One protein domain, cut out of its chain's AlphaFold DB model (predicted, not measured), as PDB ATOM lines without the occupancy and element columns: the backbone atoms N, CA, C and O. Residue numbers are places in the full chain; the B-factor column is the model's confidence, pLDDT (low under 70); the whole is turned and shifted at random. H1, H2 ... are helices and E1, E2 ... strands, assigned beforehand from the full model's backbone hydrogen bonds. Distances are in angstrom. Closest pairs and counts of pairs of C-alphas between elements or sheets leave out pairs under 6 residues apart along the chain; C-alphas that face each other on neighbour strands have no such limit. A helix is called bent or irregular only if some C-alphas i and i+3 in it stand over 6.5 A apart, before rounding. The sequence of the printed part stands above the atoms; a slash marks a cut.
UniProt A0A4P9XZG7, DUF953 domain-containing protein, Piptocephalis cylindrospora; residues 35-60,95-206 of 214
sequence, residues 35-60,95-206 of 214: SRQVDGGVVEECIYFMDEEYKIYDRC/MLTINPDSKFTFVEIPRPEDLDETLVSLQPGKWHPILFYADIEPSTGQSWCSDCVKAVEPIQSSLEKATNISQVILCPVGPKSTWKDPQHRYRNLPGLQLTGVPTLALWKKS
ATOM      1  N   SER A  35     152.341 151.139 107.049       51.50
ATOM      2  CA  SER A  35     151.619 152.102 107.869       51.50
ATOM      3  C   SER A  35     151.875 151.785 109.340       51.50
ATOM      4  O   SER A  35     151.388 150.764 109.834       51.50
ATOM      5  N   ARG A  36     152.606 152.642 110.054       58.56
ATOM      6  CA  ARG A  36     152.772 152.532 111.507       58.56
ATOM      7  C   ARG A  36     151.825 153.506 112.197       58.56
ATOM      8  O   ARG A  36     151.720 154.675 111.816       58.56
ATOM      9  N   GLN A  37     151.116 153.025 113.217       51.81
ATOM     10  CA  GLN A  37     150.450 153.926 114.151       51.81
ATOM     11  C   GLN A  37     151.486 154.514 115.102       51.81
ATOM     12  O   GLN A  37     152.243 153.781 115.738       51.81
ATOM     13  N   VAL A  38     151.491 155.835 115.194       53.12
ATOM     14  CA  VAL A  38     152.249 156.608 116.179       53.12
ATOM     15  C   VAL A  38     151.260 157.486 116.941       53.12
ATOM     16  O   VAL A  38     150.182 157.802 116.424       53.12
ATOM     17  N   ASP A  39     151.596 157.892 118.164       41.34
ATOM     18  CA  ASP A  39     150.746 158.805 118.929       41.34
ATOM     19  C   ASP A  39     150.517 160.098 118.127       41.34
ATOM     20  O   ASP A  39     151.439 160.865 117.853       41.34
ATOM     21  N   GLY A  40     149.274 160.310 117.677       46.03
ATOM     22  CA  GLY A  40     148.888 161.450 116.837       46.03
ATOM     23  C   GLY A  40     148.640 161.159 115.348       46.03
ATOM     24  O   GLY A  40     148.331 162.100 114.615       46.03
ATOM     25  N   GLY A  41     148.707 159.904 114.874       49.09
ATOM     26  CA  GLY A  41     148.231 159.554 113.527       49.09
ATOM     27  C   GLY A  41     148.755 158.245 112.929       49.09
ATOM     28  O   GLY A  41     149.441 157.456 113.569       49.09
ATOM     29  N   VAL A  42     148.411 158.024 111.657       45.25
ATOM     30  CA  VAL A  42     148.982 156.957 110.822       45.25
ATOM     31  C   VAL A  42     150.078 157.578 109.966       45.25
ATOM     32  O   VAL A  42     149.815 158.539 109.241       45.25
ATOM     33  N   VAL A  43     151.293 157.043 110.050       51.19
ATOM     34  CA  VAL A  43     152.397 157.430 109.170       51.19
ATOM     35  C   VAL A  43     152.582 156.325 108.140       51.19
ATOM     36  O   VAL A  43     152.697 155.164 108.516       51.19
ATOM     37  N   GLU A  44     152.568 156.663 106.847       52.78
ATOM     38  CA  GLU A  44     153.023 155.723 105.815       52.78
ATOM     39  C   GLU A  44     154.536 155.843 105.699       52.78
ATOM     40  O   GLU A  44     155.066 156.888 105.328       52.78
ATOM     41  N   GLU A  45     155.237 154.774 106.039       61.25
ATOM     42  CA  GLU A  45     156.688 154.749 106.086       61.25
ATOM     43  C   GLU A  45     157.211 154.087 104.811       61.25
ATOM     44  O   GLU A  45     156.859 152.955 104.476       61.25
ATOM     45  N   CYS A  46     158.052 154.802 104.066       56.34
ATOM     46  CA  CYS A  46     158.745 154.264 102.896       56.34
ATOM     47  C   CYS A  46     160.234 154.220 103.197       56.34
ATOM     48  O   CYS A  46     160.948 155.160 102.856       56.34
ATOM     49  N   ILE A  47     160.678 153.158 103.865       61.53
ATOM     50  CA  ILE A  47     162.065 153.025 104.300       61.53
ATOM     51  C   ILE A  47     162.862 152.324 103.202       61.53
ATOM     52  O   ILE A  47     162.697 151.132 102.955       61.53
ATOM     53  N   TYR A  48     163.748 153.081 102.566       61.81
ATOM     54  CA  TYR A  48     164.733 152.551 101.632       61.81
ATOM     55  C   TYR A  48     166.081 152.408 102.323       61.81
ATOM     56  O   TYR A  48     166.429 153.253 103.139       61.81
ATOM     57  N   PHE A  49     166.836 151.371 101.986       62.16
ATOM     58  CA  PHE A  49     168.142 151.078 102.569       62.16
ATOM     59  C   PHE A  49     169.235 151.268 101.532       62.16
ATOM     60  O   PHE A  49     169.003 151.041 100.347       62.16
ATOM     61  N   MET A  50     170.428 151.647 101.986       61.00
ATOM     62  CA  MET A  50     171.643 151.576 101.176       61.00
ATOM     63  C   MET A  50     172.466 150.361 101.591       61.00
ATOM     64  O   MET A  50     172.650 150.136 102.786       61.00
ATOM     65  N   ASP A  51     172.938 149.577 100.624       55.75
ATOM     66  CA  ASP A  51     173.879 148.479 100.872       55.75
ATOM     67  C   ASP A  51     175.341 148.966 100.880       55.75
ATOM     68  O   ASP A  51     175.632 150.154 100.719       55.75
ATOM     69  N   GLU A  52     176.273 148.026 101.056       50.03
ATOM     70  CA  GLU A  52     177.725 148.259 101.013       50.03
ATOM     71  C   GLU A  52     178.219 148.767  99.642       50.03
ATOM     72  O   GLU A  52     179.314 149.321  99.543       50.03
ATOM     73  N   GLU A  53     177.415 148.615  98.582       53.81
ATOM     74  CA  GLU A  53     177.661 149.169  97.247       53.81
ATOM     75  C   GLU A  53     176.942 150.517  97.023       53.81
ATOM     76  O   GLU A  53     176.949 151.039  95.903       53.81
ATOM     77  N   TYR A  54     176.332 151.091  98.067       57.72
ATOM     78  CA  TYR A  54     175.524 152.314  98.032       57.72
ATOM     79  C   TYR A  54     174.314 152.236  97.083       57.72
ATOM     80  O   TYR A  54     173.859 153.249  96.551       57.72
ATOM     81  N   LYS A  55     173.765 151.042  96.845       55.34
ATOM     82  CA  LYS A  55     172.523 150.866  96.083       55.34
ATOM     83  C   LYS A  55     171.329 151.062  97.002       55.34
ATOM     84  O   LYS A  55     171.289 150.491  98.085       55.34
ATOM     85  N   ILE A  56     170.350 151.842  96.545       56.69
ATOM     86  CA  ILE A  56     169.092 152.067  97.262       56.69
ATOM     87  C   ILE A  56     168.116 150.934  96.927       56.69
ATOM     88  O   ILE A  56     167.846 150.699  95.750       56.69
ATOM     89  N   TYR A  57     167.567 150.263  97.936       56.53
ATOM     90  CA  TYR A  57     166.546 149.225  97.769       56.53
ATOM     91  C   TYR A  57     165.403 149.380  98.776       56.53
ATOM     92  O   TYR A  57     165.585 149.912  99.873       56.53
ATOM     93  N   ASP A  58     164.211 148.926  98.390       56.91
ATOM     94  CA  ASP A  58     163.066 148.777  99.289       56.91
ATOM     95  C   ASP A  58     163.211 147.462 100.072       56.91
ATOM     96  O   ASP A  58     163.558 146.417  99.516       56.91
ATOM     97  N   ARG A  59     162.937 147.495 101.376       54.03
ATOM     98  CA  ARG A  59     162.955 146.302 102.229       54.03
ATOM     99  C   ARG A  59     161.875 145.279 101.867       54.03
ATOM    100  O   ARG A  59     162.025 144.113 102.226       54.03
ATOM    101  N   CYS A  60     160.823 145.672 101.149       42.44
ATOM    102  CA  CYS A  60     159.741 144.763 100.764       42.44
ATOM    103  C   CYS A  60     160.195 143.550  99.919       42.44
ATOM    104  O   CYS A  60     159.434 142.592  99.803       42.44
ATOM    105  N   MET A  95     180.619 164.112 111.974       57.28
ATOM    106  CA  MET A  95     180.985 163.216 110.868       57.28
ATOM    107  C   MET A  95     180.530 163.788 109.510       57.28
ATOM    108  O   MET A  95     181.050 163.403 108.466       57.28
ATOM    109  N   LEU A  96     179.576 164.725 109.521       61.66
ATOM    110  CA  LEU A  96     179.116 165.485 108.366       61.66
ATOM    111  C   LEU A  96     179.282 166.967 108.673       61.66
ATOM    112  O   LEU A  96     178.680 167.482 109.605       61.66
ATOM    113  N   THR A  97     180.103 167.663 107.891       57.66
ATOM    114  CA  THR A  97     180.310 169.094 108.108       57.66
ATOM    115  C   THR A  97     179.033 169.853 107.766       57.66
ATOM    116  O   THR A  97     178.574 169.833 106.621       57.66
ATOM    117  N   ILE A  98     178.476 170.566 108.747       58.31
ATOM    118  CA  ILE A  98     177.381 171.508 108.523       58.31
ATOM    119  C   ILE A  98     177.913 172.654 107.656       58.31
ATOM    120  O   ILE A  98     178.528 173.600 108.146       58.31
ATOM    121  N   ASN A  99     177.695 172.581 106.342       58.50
ATOM    122  CA  ASN A  99     177.957 173.717 105.471       58.50
ATOM    123  C   ASN A  99     176.818 174.744 105.667       58.50
ATOM    124  O   ASN A  99     175.659 174.392 105.431       58.50
ATOM    125  N   PRO A 100     177.107 175.990 106.094       59.88
ATOM    126  CA  PRO A 100     176.089 177.003 106.388       59.88
ATOM    127  C   PRO A 100     175.270 177.433 105.161       59.88
ATOM    128  O   PRO A 100     174.165 177.943 105.325       59.88
ATOM    129  N   ASP A 101     175.774 177.188 103.949       62.53
ATOM    130  CA  ASP A 101     175.070 177.447 102.689       62.53
ATOM    131  C   ASP A 101     174.271 176.223 102.194       62.53
ATOM    132  O   ASP A 101     173.718 176.223 101.090       62.53
ATOM    133  N   SER A 102     174.206 175.151 102.993       68.62
ATOM    134  CA  SER A 102     173.449 173.951 102.640       68.62
ATOM    135  C   SER A 102     171.957 174.244 102.567       68.62
ATOM    136  O   SER A 102     171.358 174.854 103.448       68.62
ATOM    137  N   LYS A 103     171.311 173.704 101.534       77.00
ATOM    138  CA  LYS A 103     169.849 173.742 101.348       77.00
ATOM    139  C   LYS A 103     169.053 172.940 102.395       77.00
ATOM    140  O   LYS A 103     167.826 172.972 102.377       77.00
ATOM    141  N   PHE A 104     169.736 172.183 103.249       81.19
ATOM    142  CA  PHE A 104     169.159 171.351 104.299       81.19
ATOM    143  C   PHE A 104     169.944 171.536 105.599       81.19
ATOM    144  O   PHE A 104     171.124 171.878 105.573       81.19
ATOM    145  N   THR A 105     169.292 171.283 106.732       85.94
ATOM    146  CA  THR A 105     169.924 171.313 108.060       85.94
ATOM    147  C   THR A 105     170.087 169.905 108.618       85.94
ATOM    148  O   THR A 105     169.266 169.031 108.336       85.94
ATOM    149  N   PHE A 106     171.096 169.690 109.456       86.94
ATOM    150  CA  PHE A 106     171.235 168.452 110.218       86.94
ATOM    151  C   PHE A 106     170.498 168.551 111.555       86.94
ATOM    152  O   PHE A 106     170.513 169.600 112.199       86.94
ATOM    153  N   VAL A 107     169.825 167.471 111.944       89.31
ATOM    154  CA  VAL A 107     169.166 167.317 113.246       89.31
ATOM    155  C   VAL A 107     169.686 166.029 113.864       89.31
ATOM    156  O   VAL A 107     169.354 164.945 113.391       89.31
ATOM    157  N   GLU A 108     170.524 166.140 114.888       89.75
ATOM    158  CA  GLU A 108     171.051 164.974 115.589       89.75
ATOM    159  C   GLU A 108     170.098 164.516 116.696       89.75
ATOM    160  O   GLU A 108     169.611 165.323 117.490       89.75
ATOM    161  N   ILE A 109     169.840 163.210 116.734       90.75
ATOM    162  CA  ILE A 109     169.052 162.525 117.754       90.75
ATOM    163  C   ILE A 109     170.017 161.614 118.524       90.75
ATOM    164  O   ILE A 109     170.257 160.480 118.099       90.75
ATOM    165  N   PRO A 110     170.591 162.086 119.644       85.19
ATOM    166  CA  PRO A 110     171.647 161.359 120.350       85.19
ATOM    167  C   PRO A 110     171.137 160.074 121.009       85.19
ATOM    168  O   PRO A 110     171.912 159.169 121.309       85.19
ATOM    169  N   ARG A 111     169.827 159.996 121.259       87.44
ATOM    170  CA  ARG A 111     169.188 158.902 121.975       87.44
ATOM    171  C   ARG A 111     168.178 158.189 121.084       87.44
ATOM    172  O   ARG A 111     167.247 158.829 120.596       87.44
ATOM    173  N   PRO A 112     168.302 156.867 120.894       87.19
ATOM    174  CA  PRO A 112     167.372 156.114 120.062       87.19
ATOM    175  C   PRO A 112     165.892 156.248 120.452       87.19
ATOM    176  O   PRO A 112     165.021 156.122 119.588       87.19
ATOM    177  N   GLU A 113     165.585 156.470 121.730       87.38
ATOM    178  CA  GLU A 113     164.224 156.677 122.235       87.38
ATOM    179  C   GLU A 113     163.528 157.924 121.677       87.38
ATOM    180  O   GLU A 113     162.317 157.884 121.463       87.38
ATOM    181  N   ASP A 114     164.282 158.972 121.349       88.62
ATOM    182  CA  ASP A 114     163.737 160.258 120.896       88.62
ATOM    183  C   ASP A 114     163.395 160.252 119.391       88.62
ATOM    184  O   ASP A 114     162.838 161.217 118.852       88.62
ATOM    185  N   LEU A 115     163.716 159.157 118.688       86.56
ATOM    186  CA  LEU A 115     163.478 159.031 117.253       86.56
ATOM    187  C   LEU A 115     161.987 159.139 116.923       86.56
ATOM    188  O   LEU A 115     161.621 159.938 116.067       86.56
ATOM    189  N   ASP A 116     161.124 158.378 117.600       83.19
ATOM    190  CA  ASP A 116     159.694 158.335 117.268       83.19
ATOM    191  C   ASP A 116     159.035 159.725 117.432       83.19
ATOM    192  O   ASP A 116     158.312 160.176 116.539       83.19
ATOM    193  N   GLU A 117     159.340 160.450 118.516       84.88
ATOM    194  CA  GLU A 117     158.848 161.820 118.742       84.88
ATOM    195  C   GLU A 117     159.353 162.783 117.660       84.88
ATOM    196  O   GLU A 117     158.579 163.564 117.087       84.88
ATOM    197  N   THR A 118     160.636 162.680 117.306       86.69
ATOM    198  CA  THR A 118     161.218 163.511 116.253       86.69
ATOM    199  C   THR A 118     160.522 163.260 114.919       86.69
ATOM    200  O   THR A 118     160.117 164.222 114.266       86.69
ATOM    201  N   LEU A 119     160.291 161.996 114.544       82.38
ATOM    202  CA  LEU A 119     159.602 161.621 113.304       82.38
ATOM    203  C   LEU A 119     158.164 162.155 113.245       82.38
ATOM    204  O   LEU A 119     157.704 162.587 112.181       82.38
ATOM    205  N   VAL A 120     157.461 162.183 114.383       81.56
ATOM    206  CA  VAL A 120     156.123 162.782 114.499       81.56
ATOM    207  C   VAL A 120     156.168 164.296 114.302       81.56
ATOM    208  O   VAL A 120     155.257 164.851 113.682       81.56
ATOM    209  N   SER A 121     157.216 164.980 114.758       82.56
ATOM    210  CA  SER A 121     157.352 166.435 114.607       82.56
ATOM    211  C   SER A 121     157.648 166.899 113.169       82.56
ATOM    212  O   SER A 121     157.456 168.072 112.839       82.56
ATOM    213  N   LEU A 122     158.066 165.985 112.283       83.19
ATOM    214  CA  LEU A 122     158.479 166.318 110.919       83.19
ATOM    215  C   LEU A 122     157.344 166.877 110.055       83.19
ATOM    216  O   LEU A 122     156.161 166.541 110.195       83.19
ATOM    217  N   GLN A 123     157.732 167.704 109.082       78.81
ATOM    218  CA  GLN A 123     156.803 168.263 108.103       78.81
ATOM    219  C   GLN A 123     156.217 167.155 107.208       78.81
ATOM    220  O   GLN A 123     156.984 166.420 106.575       78.81
ATOM    221  N   PRO A 124     154.882 167.047 107.093       78.69
ATOM    222  CA  PRO A 124     154.256 166.098 106.182       78.69
ATOM    223  C   PRO A 124     154.507 166.463 104.715       78.69
ATOM    224  O   PRO A 124     154.694 167.627 104.358       78.69
ATOM    225  N   GLY A 125     154.488 165.454 103.844       72.88
ATOM    226  CA  GLY A 125     154.607 165.616 102.392       72.88
ATOM    227  C   GLY A 125     156.034 165.792 101.859       72.88
ATOM    228  O   GLY A 125     156.220 165.724 100.642       72.88
ATOM    229  N   LYS A 126     157.037 165.945 102.732       77.06
ATOM    230  CA  LYS A 126     158.464 166.010 102.378       77.06
ATOM    231  C   LYS A 126     159.204 164.724 102.734       77.06
ATOM    232  O   LYS A 126     158.787 164.003 103.638       77.06
ATOM    233  N   TRP A 127     160.296 164.471 102.016       80.38
ATOM    234  CA  TRP A 127     161.236 163.401 102.335       80.38
ATOM    235  C   TRP A 127     162.265 163.894 103.352       80.38
ATOM    236  O   TRP A 127     162.826 164.981 103.207       80.38
ATOM    237  N   HIS A 128     162.517 163.064 104.353       84.88
ATOM    238  CA  HIS A 128     163.452 163.286 105.446       84.88
ATOM    239  C   HIS A 128     164.439 162.118 105.452       84.88
ATOM    240  O   HIS A 128     164.064 161.005 105.822       84.88
ATOM    241  N   PRO A 129     165.673 162.313 104.967       86.19
ATOM    242  CA  PRO A 129     166.724 161.318 105.103       86.19
ATOM    243  C   PRO A 129     167.102 161.135 106.574       86.19
ATOM    244  O   PRO A 129     167.252 162.119 107.296       86.19
ATOM    245  N   ILE A 130     167.272 159.889 107.002       88.62
ATOM    246  CA  ILE A 130     167.722 159.503 108.339       88.62
ATOM    247  C   ILE A 130     168.993 158.678 108.175       88.62
ATOM    248  O   ILE A 130     168.966 157.608 107.572       88.62
ATOM    249  N   LEU A 131     170.110 159.169 108.689       88.75
ATOM    250  CA  LEU A 131     171.393 158.487 108.652       88.75
ATOM    251  C   LEU A 131     171.685 157.854 110.010       88.75
ATOM    252  O   LEU A 131     171.890 158.553 110.999       88.75
ATOM    253  N   PHE A 132     171.789 156.532 110.022       90.38
ATOM    254  CA  PHE A 132     172.296 155.760 111.145       90.38
ATOM    255  C   PHE A 132     173.786 155.510 110.957       90.38
ATOM    256  O   PHE A 132     174.196 154.937 109.942       90.38
ATOM    257  N   TYR A 133     174.600 155.931 111.920       89.81
ATOM    258  CA  TYR A 133     176.055 155.852 111.822       89.81
ATOM    259  C   TYR A 133     176.711 155.467 113.144       89.81
ATOM    260  O   TYR A 133     176.118 155.566 114.217       89.81
ATOM    261  N   ALA A 134     177.947 154.991 113.042       89.19
ATOM    262  CA  ALA A 134     178.786 154.638 114.172       89.19
ATOM    263  C   ALA A 134     179.371 155.875 114.850       89.19
ATOM    264  O   ALA A 134     179.938 156.741 114.181       89.19
ATOM    265  N   ASP A 135     179.299 155.885 116.176       88.06
ATOM    266  CA  ASP A 135     179.836 156.959 116.999       88.06
ATOM    267  C   ASP A 135     181.373 157.040 116.949       88.06
ATOM    268  O   ASP A 135     182.063 156.118 116.489       88.06
ATOM    269  N   ILE A 136     181.912 158.159 117.425       83.75
ATOM    270  CA  ILE A 136     183.346 158.414 117.516       83.75
ATOM    271  C   ILE A 136     183.902 157.711 118.755       83.75
ATOM    272  O   ILE A 136     183.469 157.942 119.878       83.75
ATOM    273  N   GLU A 137     184.898 156.849 118.560       81.44
ATOM    274  CA  GLU A 137     185.586 156.171 119.652       81.44
ATOM    275  C   GLU A 137     186.461 157.185 120.418       81.44
ATOM    276  O   GLU A 137     187.415 157.716 119.831       81.44
ATOM    277  N   PRO A 138     186.233 157.420 121.726       82.25
ATOM    278  CA  PRO A 138     186.950 158.455 122.481       82.25
ATOM    279  C   PRO A 138     188.469 158.255 122.505       82.25
ATOM    280  O   PRO A 138     189.234 159.212 122.559       82.25
ATOM    281  N   SER A 139     188.917 156.998 122.435       81.75
ATOM    282  CA  SER A 139     190.341 156.643 122.459       81.75
ATOM    283  C   SER A 139     191.099 157.031 121.187       81.75
ATOM    284  O   SER A 139     192.310 157.242 121.239       81.75
ATOM    285  N   THR A 140     190.408 157.118 120.047       80.00
ATOM    286  CA  THR A 140     191.029 157.406 118.743       80.00
ATOM    287  C   THR A 140     190.567 158.727 118.139       80.00
ATOM    288  O   THR A 140     191.228 159.239 117.238       80.00
ATOM    289  N   GLY A 141     189.446 159.280 118.612       80.00
ATOM    290  CA  GLY A 141     188.794 160.433 117.994       80.00
ATOM    291  C   GLY A 141     188.254 160.133 116.592       80.00
ATOM    292  O   GLY A 141     188.017 161.058 115.820       80.00
ATOM    293  N   GLN A 142     188.088 158.856 116.233       79.31
ATOM    294  CA  GLN A 142     187.592 158.415 114.929       79.31
ATOM    295  C   GLN A 142     186.380 157.498 115.086       79.31
ATOM    296  O   GLN A 142     186.253 156.791 116.085       79.31
ATOM    297  N   SER A 143     185.496 157.476 114.083       84.12
ATOM    298  CA  SER A 143     184.396 156.505 114.052       84.12
ATOM    299  C   SER A 143     184.952 155.081 114.086       84.12
ATOM    300  O   SER A 143     185.853 154.737 113.316       84.12
ATOM    301  N   TRP A 144     184.400 154.228 114.952       87.44
ATOM    302  CA  TRP A 144     184.838 152.829 115.063       87.44
ATOM    303  C   TRP A 144     184.437 151.971 113.849       87.44
ATOM    304  O   TRP A 144     184.866 150.816 113.733       87.44
ATOM    305  N   CYS A 145     183.612 152.508 112.944       84.25
ATOM    306  CA  CYS A 145     183.218 151.869 111.694       84.25
ATOM    307  C   CYS A 145     183.950 152.508 110.509       84.25
ATOM    308  O   CYS A 145     183.664 153.639 110.113       84.25
ATOM    309  N   SER A 146     184.845 151.746 109.875       83.06
ATOM    310  CA  SER A 146     185.563 152.197 108.677       83.06
ATOM    311  C   SER A 146     184.639 152.537 107.512       83.06
ATOM    312  O   SER A 146     184.978 153.384 106.689       83.06
ATOM    313  N   ASP A 147     183.484 151.881 107.424       81.88
ATOM    314  CA  ASP A 147     182.547 152.101 106.323       81.88
ATOM    315  C   ASP A 147     181.726 153.371 106.536       81.88
ATOM    316  O   ASP A 147     181.448 154.068 105.564       81.88
ATOM    317  N   CYS A 148     181.466 153.763 107.791       82.06
ATOM    318  CA  CYS A 148     180.904 155.079 108.104       82.06
ATOM    319  C   CYS A 148     181.830 156.199 107.613       82.06
ATOM    320  O   CYS A 148     181.353 157.126 106.966       82.06
ATOM    321  N   VAL A 149     183.148 156.071 107.815       82.25
ATOM    322  CA  VAL A 149     184.138 157.055 107.338       82.25
ATOM    323  C   VAL A 149     184.144 157.160 105.809       82.25
ATOM    324  O   VAL A 149     184.133 158.261 105.265       82.25
ATOM    325  N   LYS A 150     184.129 156.027 105.095       78.75
ATOM    326  CA  LYS A 150     184.101 156.019 103.619       78.75
ATOM    327  C   LYS A 150     182.782 156.547 103.052       78.75
ATOM    328  O   LYS A 150     182.767 157.090 101.953       78.75
ATOM    329  N   ALA A 151     181.679 156.368 103.780       76.31
ATOM    330  CA  ALA A 151     180.346 156.741 103.328       76.31
ATOM    331  C   ALA A 151     180.041 158.243 103.444       76.31
ATOM    332  O   ALA A 151     179.088 158.701 102.818       76.31
ATOM    333  N   VAL A 152     180.836 159.015 104.193       79.69
ATOM    334  CA  VAL A 152     180.621 160.460 104.398       79.69
ATOM    335  C   VAL A 152     180.495 161.212 103.071       79.69
ATOM    336  O   VAL A 152     179.470 161.837 102.805       79.69
ATOM    337  N   GLU A 153     181.513 161.112 102.215       78.31
ATOM    338  CA  GLU A 153     181.571 161.828 100.937       78.31
ATOM    339  C   GLU A 153     180.425 161.453  99.972       78.31
ATOM    340  O   GLU A 153     179.736 162.361  99.490       78.31
ATOM    341  N   PRO A 154     180.140 160.161  99.691       76.12
ATOM    342  CA  PRO A 154     179.041 159.803  98.797       76.12
ATOM    343  C   PRO A 154     177.666 160.190  99.359       76.12
ATOM    344  O   PRO A 154     176.805 160.637  98.592       76.12
ATOM    345  N   ILE A 155     177.449 160.083 100.677       78.88
ATOM    346  CA  ILE A 155     176.196 160.509 101.315       78.88
ATOM    347  C   ILE A 155     176.019 162.016 101.165       78.88
ATOM    348  O   ILE A 155     174.993 162.461 100.646       78.88
ATOM    349  N   GLN A 156     177.025 162.804 101.550       79.19
ATOM    350  CA  GLN A 156     176.966 164.259 101.459       79.19
ATOM    351  C   GLN A 156     176.724 164.718 100.015       79.19
ATOM    352  O   GLN A 156     175.803 165.497  99.766       79.19
ATOM    353  N   SER A 157     177.460 164.159  99.047       77.88
ATOM    354  CA  SER A 157     177.278 164.473  97.623       77.88
ATOM    355  C   SER A 157     175.858 164.178  97.128       77.88
ATOM    356  O   SER A 157     175.343 164.866  96.246       77.88
ATOM    357  N   SER A 158     175.201 163.159  97.677       77.38
ATOM    358  CA  SER A 158     173.839 162.781  97.283       77.38
ATOM    359  C   SER A 158     172.790 163.705  97.888       77.38
ATOM    360  O   SER A 158     171.877 164.157  97.190       77.38
ATOM    361  N   LEU A 159     172.955 164.053  99.165       79.38
ATOM    362  CA  LEU A 159     172.116 165.033  99.853       79.38
ATOM    363  C   LEU A 159     172.204 166.404  99.159       79.38
ATOM    364  O   LEU A 159     171.185 167.029  98.858       79.38
ATOM    365  N   GLU A 160     173.408 166.839  98.782       80.00
ATOM    366  CA  GLU A 160     173.660 168.095  98.061       80.00
ATOM    367  C   GLU A 160     172.994 168.184  96.690       80.00
ATOM    368  O   GLU A 160     172.733 169.291  96.211       80.00
ATOM    369  N   LYS A 161     172.585 167.064  96.090       77.25
ATOM    370  CA  LYS A 161     171.846 167.080  94.822       77.25
ATOM    371  C   LYS A 161     170.333 166.865  94.967       77.25
ATOM    372  O   LYS A 161     169.575 167.357  94.141       77.25
ATOM    373  N   ALA A 162     169.868 166.277  96.072       76.06
ATOM    374  CA  ALA A 162     168.439 166.060  96.344       76.06
ATOM    375  C   ALA A 162     167.620 167.368  96.445       76.06
ATOM    376  O   ALA A 162     167.871 168.219  97.293       76.06
ATOM    377  N   THR A 163     166.615 167.572  95.598       70.69
ATOM    378  CA  THR A 163     165.943 168.888  95.469       70.69
ATOM    379  C   THR A 163     164.785 169.131  96.446       70.69
ATOM    380  O   THR A 163     164.297 170.255  96.537       70.69
ATOM    381  N   ASN A 164     164.357 168.115  97.205       74.50
ATOM    382  CA  ASN A 164     163.176 168.183  98.079       74.50
ATOM    383  C   ASN A 164     163.430 167.631  99.494       74.50
ATOM    384  O   ASN A 164     162.576 166.961 100.079       74.50
ATOM    385  N   ILE A 165     164.623 167.902 100.023       78.69
ATOM    386  CA  ILE A 165     164.989 167.628 101.415       78.69
ATOM    387  C   ILE A 165     165.205 168.957 102.137       78.69
ATOM    388  O   ILE A 165     165.799 169.878 101.579       78.69
ATOM    389  N   SER A 166     164.698 169.075 103.361       79.50
ATOM    390  CA  SER A 166     164.920 170.257 104.210       79.50
ATOM    391  C   SER A 166     165.729 169.943 105.458       79.50
ATOM    392  O   SER A 166     166.390 170.826 105.995       79.50
ATOM    393  N   GLN A 167     165.655 168.703 105.932       86.81
ATOM    394  CA  GLN A 167     166.319 168.249 107.143       86.81
ATOM    395  C   GLN A 167     166.886 166.857 106.902       86.81
ATOM    396  O   GLN A 167     166.252 166.054 106.218       86.81
ATOM    397  N   VAL A 168     168.066 166.599 107.453       87.69
ATOM    398  CA  VAL A 168     168.701 165.282 107.500       87.69
ATOM    399  C   VAL A 168     168.857 164.913 108.962       87.69
ATOM    400  O   VAL A 168     169.439 165.668 109.740       87.69
ATOM    401  N   ILE A 169     168.304 163.771 109.336       90.81
ATOM    402  CA  ILE A 169     168.291 163.293 110.710       90.81
ATOM    403  C   ILE A 169     169.522 162.419 110.914       90.81
ATOM    404  O   ILE A 169     169.764 161.505 110.131       90.81
ATOM    405  N   LEU A 170     170.307 162.714 111.941       91.69
ATOM    406  CA  LEU A 170     171.510 161.975 112.301       91.69
ATOM    407  C   LEU A 170     171.221 161.154 113.554       91.69
ATOM    408  O   LEU A 170     170.832 161.694 114.583       91.69
ATOM    409  N   CYS A 171     171.394 159.843 113.453       92.88
ATOM    410  CA  CYS A 171     171.108 158.888 114.514       92.88
ATOM    411  C   CYS A 171     172.376 158.080 114.820       92.88
ATOM    412  O   CYS A 171     172.572 157.011 114.226       92.88
ATOM    413  N   PRO A 172     173.256 158.554 115.719       92.56
ATOM    414  CA  PRO A 172     174.362 157.735 116.190       92.56
ATOM    415  C   PRO A 172     173.818 156.456 116.837       92.56
ATOM    416  O   PRO A 172     172.841 156.473 117.587       92.56
ATOM    417  N   VAL A 173     174.452 155.320 116.544       91.56
ATOM    418  CA  VAL A 173     174.137 154.032 117.195       91.56
ATOM    419  C   VAL A 173     174.928 153.825 118.493       91.56
ATOM    420  O   VAL A 173     174.856 152.767 119.114       91.56
ATOM    421  N   GLY A 174     175.711 154.832 118.885       90.94
ATOM    422  CA  GLY A 174     176.573 154.805 120.056       90.94
ATOM    423  C   GLY A 174     177.845 153.962 119.877       90.94
ATOM    424  O   GLY A 174     178.271 153.663 118.748       90.94
ATOM    425  N   PRO A 175     178.483 153.584 121.000       91.00
ATOM    426  CA  PRO A 175     179.699 152.784 121.010       91.00
ATOM    427  C   PRO A 175     179.515 151.404 120.374       91.00
ATOM    428  O   PRO A 175     178.431 150.815 120.368       91.00
ATOM    429  N   LYS A 176     180.624 150.824 119.908       89.56
ATOM    430  CA  LYS A 176     180.634 149.501 119.271       89.56
ATOM    431  C   LYS A 176     180.060 148.391 120.158       89.56
ATOM    432  O   LYS A 176     179.484 147.442 119.631       89.56
ATOM    433  N   SER A 177     180.248 148.470 121.476       90.69
ATOM    434  CA  SER A 177     179.678 147.523 122.445       90.69
ATOM    435  C   SER A 177     178.152 147.589 122.454       90.69
ATOM    436  O   SER A 177     177.511 146.556 122.283       90.69
ATOM    437  N   THR A 178     177.587 148.793 122.550       91.62
ATOM    438  CA  THR A 178     176.140 149.044 122.528       91.62
ATOM    439  C   THR A 178     175.516 148.582 121.212       91.62
ATOM    440  O   THR A 178     174.515 147.876 121.217       91.62
ATOM    441  N   TRP A 179     176.139 148.882 120.067       91.50
ATOM    442  CA  TRP A 179     175.619 148.462 118.757       91.50
ATOM    443  C   TRP A 179     175.611 146.939 118.535       91.50
ATOM    444  O   TRP A 179     174.797 146.415 117.763       91.50
ATOM    445  N   LYS A 180     176.543 146.211 119.159       89.25
ATOM    446  CA  LYS A 180     176.601 144.744 119.066       89.25
ATOM    447  C   LYS A 180     175.497 144.052 119.853       89.25
ATOM    448  O   LYS A 180     175.237 142.886 119.566       89.25
ATOM    449  N   ASP A 181     174.882 144.739 120.809       92.12
ATOM    450  CA  ASP A 181     173.766 144.199 121.569       92.12
ATOM    451  C   ASP A 181     172.592 143.880 120.622       92.12
ATOM    452  O   ASP A 181     172.091 144.781 119.938       92.12
ATOM    453  N   PRO A 182     172.129 142.618 120.549       89.94
ATOM    454  CA  PRO A 182     170.943 142.261 119.782       89.94
ATOM    455  C   PRO A 182     169.690 143.026 120.218       89.94
ATOM    456  O   PRO A 182     168.818 143.249 119.386       89.94
ATOM    457  N   GLN A 183     169.604 143.460 121.481       90.88
ATOM    458  CA  GLN A 183     168.486 144.235 122.027       90.88
ATOM    459  C   GLN A 183     168.551 145.731 121.692       90.88
ATOM    460  O   GLN A 183     167.634 146.480 122.033       90.88
ATOM    461  N   HIS A 184     169.581 146.180 120.968       91.56
ATOM    462  CA  HIS A 184     169.711 147.574 120.561       91.56
ATOM    463  C   HIS A 184     168.430 148.087 119.880       91.56
ATOM    464  O   HIS A 184     167.908 147.459 118.952       91.56
ATOM    465  N   ARG A 185     167.936 149.266 120.290       88.94
ATOM    466  CA  ARG A 185     166.628 149.790 119.849       88.94
ATOM    467  C   ARG A 185     166.487 149.805 118.331       88.94
ATOM    468  O   ARG A 185     165.514 149.277 117.820       88.94
ATOM    469  N   TYR A 186     167.466 150.329 117.591       89.00
ATOM    470  CA  TYR A 186     167.382 150.367 116.122       89.00
ATOM    471  C   TYR A 186     167.385 148.989 115.437       89.00
ATOM    472  O   TYR A 186     166.881 148.883 114.323       89.00
ATOM    473  N   ARG A 187     167.906 147.932 116.080       86.38
ATOM    474  CA  ARG A 187     167.828 146.554 115.558       86.38
ATOM    475  C   ARG A 187     166.431 145.962 115.715       86.38
ATOM    476  O   ARG A 187     166.018 145.160 114.889       86.38
ATOM    477  N   ASN A 188     165.700 146.408 116.735       84.25
ATOM    478  CA  ASN A 188     164.364 145.916 117.068       84.25
ATOM    479  C   ASN A 188     163.250 146.912 116.730       84.25
ATOM    480  O   ASN A 188     162.078 146.612 116.944       84.25
ATOM    481  N   LEU A 189     163.589 148.098 116.213       81.25
ATOM    482  CA  LEU A 189     162.611 149.121 115.881       81.25
ATOM    483  C   LEU A 189     161.744 148.614 114.718       81.25
ATOM    484  O   LEU A 189     162.290 148.371 113.632       81.25
ATOM    485  N   PRO A 190     160.420 148.461 114.910       70.69
ATOM    486  CA  PRO A 190     159.528 148.014 113.848       70.69
ATOM    487  C   PRO A 190     159.656 148.915 112.614       70.69
ATOM    488  O   PRO A 190     159.796 150.130 112.741       70.69
ATOM    489  N   GLY A 191     159.667 148.313 111.424       68.38
ATOM    490  CA  GLY A 191     159.906 149.011 110.153       68.38
ATOM    491  C   GLY A 191     161.388 149.220 109.815       68.38
ATOM    492  O   GLY A 191     161.783 148.993 108.671       68.38
ATOM    493  N   LEU A 192     162.246 149.534 110.796       75.56
ATOM    494  CA  LEU A 192     163.656 149.876 110.559       75.56
ATOM    495  C   LEU A 192     164.649 148.729 110.777       75.56
ATOM    496  O   LEU A 192     165.558 148.612 109.964       75.56
ATOM    497  N   GLN A 193     164.465 147.848 111.770       80.75
ATOM    498  CA  GLN A 193     165.262 146.627 112.047       80.75
ATOM    499  C   GLN A 193     166.677 146.624 111.428       80.75
ATOM    500  O   GLN A 193     166.941 145.933 110.441       80.75
ATOM    501  N   LEU A 194     167.556 147.506 111.904       83.25
ATOM    502  CA  LEU A 194     168.863 147.718 111.286       83.25
ATOM    503  C   LEU A 194     169.762 146.490 111.447       83.25
ATOM    504  O   LEU A 194     169.959 145.986 112.551       83.25
ATOM    505  N   THR A 195     170.385 146.057 110.355       83.00
ATOM    506  CA  THR A 195     171.365 144.962 110.365       83.00
ATOM    507  C   THR A 195     172.802 145.477 110.458       83.00
ATOM    508  O   THR A 195     173.647 144.817 111.069       83.00
ATOM    509  N   GLY A 196     173.065 146.680 109.937       83.25
ATOM    510  CA  GLY A 196     174.396 147.280 109.850       83.25
ATOM    511  C   GLY A 196     174.389 148.812 109.866       83.25
ATOM    512  O   GLY A 196     173.346 149.458 109.770       83.25
ATOM    513  N   VAL A 197     175.587 149.378 109.989       86.25
ATOM    514  CA  VAL A 197     175.875 150.808 109.818       86.25
ATOM    515  C   VAL A 197     177.054 150.962 108.849       86.25
ATOM    516  O   VAL A 197     177.930 150.095 108.860       86.25
ATOM    517  N   PRO A 198     177.119 152.040 108.048       84.88
ATOM    518  CA  PRO A 198     176.138 153.122 107.954       84.88
ATOM    519  C   PRO A 198     174.860 152.674 107.231       84.88
ATOM    520  O   PRO A 198     174.921 151.900 106.285       84.88
ATOM    521  N   THR A 199     173.704 153.187 107.655       83.38
ATOM    522  CA  THR A 199     172.429 152.986 106.949       83.38
ATOM    523  C   THR A 199     171.772 154.337 106.706       83.38
ATOM    524  O   THR A 199     171.503 155.064 107.657       83.38
ATOM    525  N   LEU A 200     171.472 154.668 105.448       83.56
ATOM    526  CA  LEU A 200     170.624 155.813 105.111       83.56
ATOM    527  C   LEU A 200     169.210 155.311 104.833       83.56
ATOM    528  O   LEU A 200     168.992 154.603 103.853       83.56
ATOM    529  N   ALA A 201     168.282 155.693 105.696       81.19
ATOM    530  CA  ALA A 201     166.856 155.527 105.516       81.19
ATOM    531  C   ALA A 201     166.244 156.794 104.919       81.19
ATOM    532  O   ALA A 201     166.726 157.906 105.133       81.19
ATOM    533  N   LEU A 202     165.142 156.638 104.196       79.06
ATOM    534  CA  LEU A 202     164.295 157.759 103.808       79.06
ATOM    535  C   LEU A 202     162.965 157.644 104.525       79.06
ATOM    536  O   LEU A 202     162.417 156.560 104.673       79.06
ATOM    537  N   TRP A 203     162.458 158.777 104.982       78.19
ATOM    538  CA  TRP A 203     161.191 158.853 105.677       78.19
ATOM    539  C   TRP A 203     160.303 159.897 105.033       78.19
ATOM    540  O   TRP A 203     160.756 160.986 104.684       78.19
ATOM    541  N   LYS A 204     159.015 159.600 104.895       76.19
ATOM    542  CA  LYS A 204     158.033 160.574 104.440       76.19
ATOM    543  C   LYS A 204     156.824 160.493 105.335       76.19
ATOM    544  O   LYS A 204     156.103 159.512 105.316       76.19
ATOM    545  N   LYS A 205     156.554 161.561 106.073       74.00
ATOM    546  CA  LYS A 205     155.307 161.645 106.820       74.00
ATOM    547  C   LYS A 205     154.159 161.903 105.843       74.00
ATOM    548  O   LYS A 205     154.152 162.935 105.160       74.00
ATOM    549  N   SER A 206     153.192 160.990 105.771       66.06
ATOM    550  CA  SER A 206     151.982 161.219 104.980       66.06
ATOM    551  C   SER A 206     151.198 162.415 105.528       66.06
ATOM    552  O   SER A 206     151.127 162.609 106.746       66.06
TER     553      SER A 206
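Overview. This is residues 35 to 60 and 95 to 206 of the 214 residues of the protein "DUF953 domain-containing protein" of Piptocephalis cylindrospora (UniProt A0A4P9XZG7). A twisted sheet of four strands, E5, E7, E6 and E8, forms the core, with H1 over one face and H2 over the other. The hairpin of E3 and E4 is beside the sheet's edge strand E8, and the hairpin of E1 and E2 is out past one end of the sheet, near the end of H1. You will find 138 printed residues, with four named helices and eight named strands in the order E1 E2 E3 E4 E5 H1 E6 H2 E7 H3 H4 E8; the class is mixed, helices and strands. The large sheet, in the order E5 E7 E6 E8, is mixed, and the two hairpins are antiparallel. The whole is compact, with a radius of gyration of the C-alphas of 14.6 A and spans of 43 by 38 by 26 A.

Along the chain. Find C-alpha 127 at (161.236, 163.401, 102.335); from there E6, residues 127 to 133, runs 19.1 A. Beside it are E7, residues 167 to 172, and E8, residues 199 to 204, which ends at C-alpha 204 at (158.033, 160.574, 104.440). E5 is residues 105 to 108. H2, residues 146 to 161, runs 24.5 A, and H1, residues 112 to 121, 15.4 A. H3 is residues 176 to 180 and H4 residues 185 to 188. E1, residues 35 to 38, begins at C-alpha 35 at (151.619, 152.102, 107.869); E2 is residues 41 to 45, E3 residues 48 to 50 and E4 residues 56 to 58.

Arrangement. Start at E6 and E8, antiparallel, with N 130 and O 201 at 2.8 A. E7 is parallel to E6, with N 169 and O 129 at 2.8 A, and to E5, with N 168 and O 105 at 2.9 A. E6, H2, E7 is a strand-helix-strand unit, two parallel neighbour strands with a helix between, and E5, H1, E6 is a split one, with E7 between its strands; both crossovers are right-handed. H1 and H2 are on opposite faces, at heights over the sheet of 9.4 A and 10.0 A, and both run along the strands. Both are only just irregular: C-alphas 113 and 116, and 150 and 153, are 6.9 A apart. E3 and E8 have 10 pairs of C-alphas within 8 A, and their closest C-alphas are those of Tyr 48 and Ala 201, 5.3 A apart. In the hairpin E3 and E4, N 49 and O 57 are 2.9 A apart; in the hairpin E1 and E2, N 36 and O 43 are 3.0 A apart. H4 only just touches H1, with 3 pairs of C-alphas within 8 A, closest Pro 112 and Arg 185 at 6.4 A. O i to N i+4 pairs are within hydrogen-bond range throughout H3, in 4 of 6 in H1 and in 9 of 12 in H2; H4 is too short for one.

Size, cuts and confidence. The C-alphas farthest apart, those of Gly 41 and Thr 140, are 43.2 A apart. Residues 61 to 94 are not printed, and C-alphas 60 and 95 are 29.9 A apart across this cut. The link from E6 to H2 is long. The model's pLDDT is under 70 at residues 35 to 60, 95 to 102, 191 and 206.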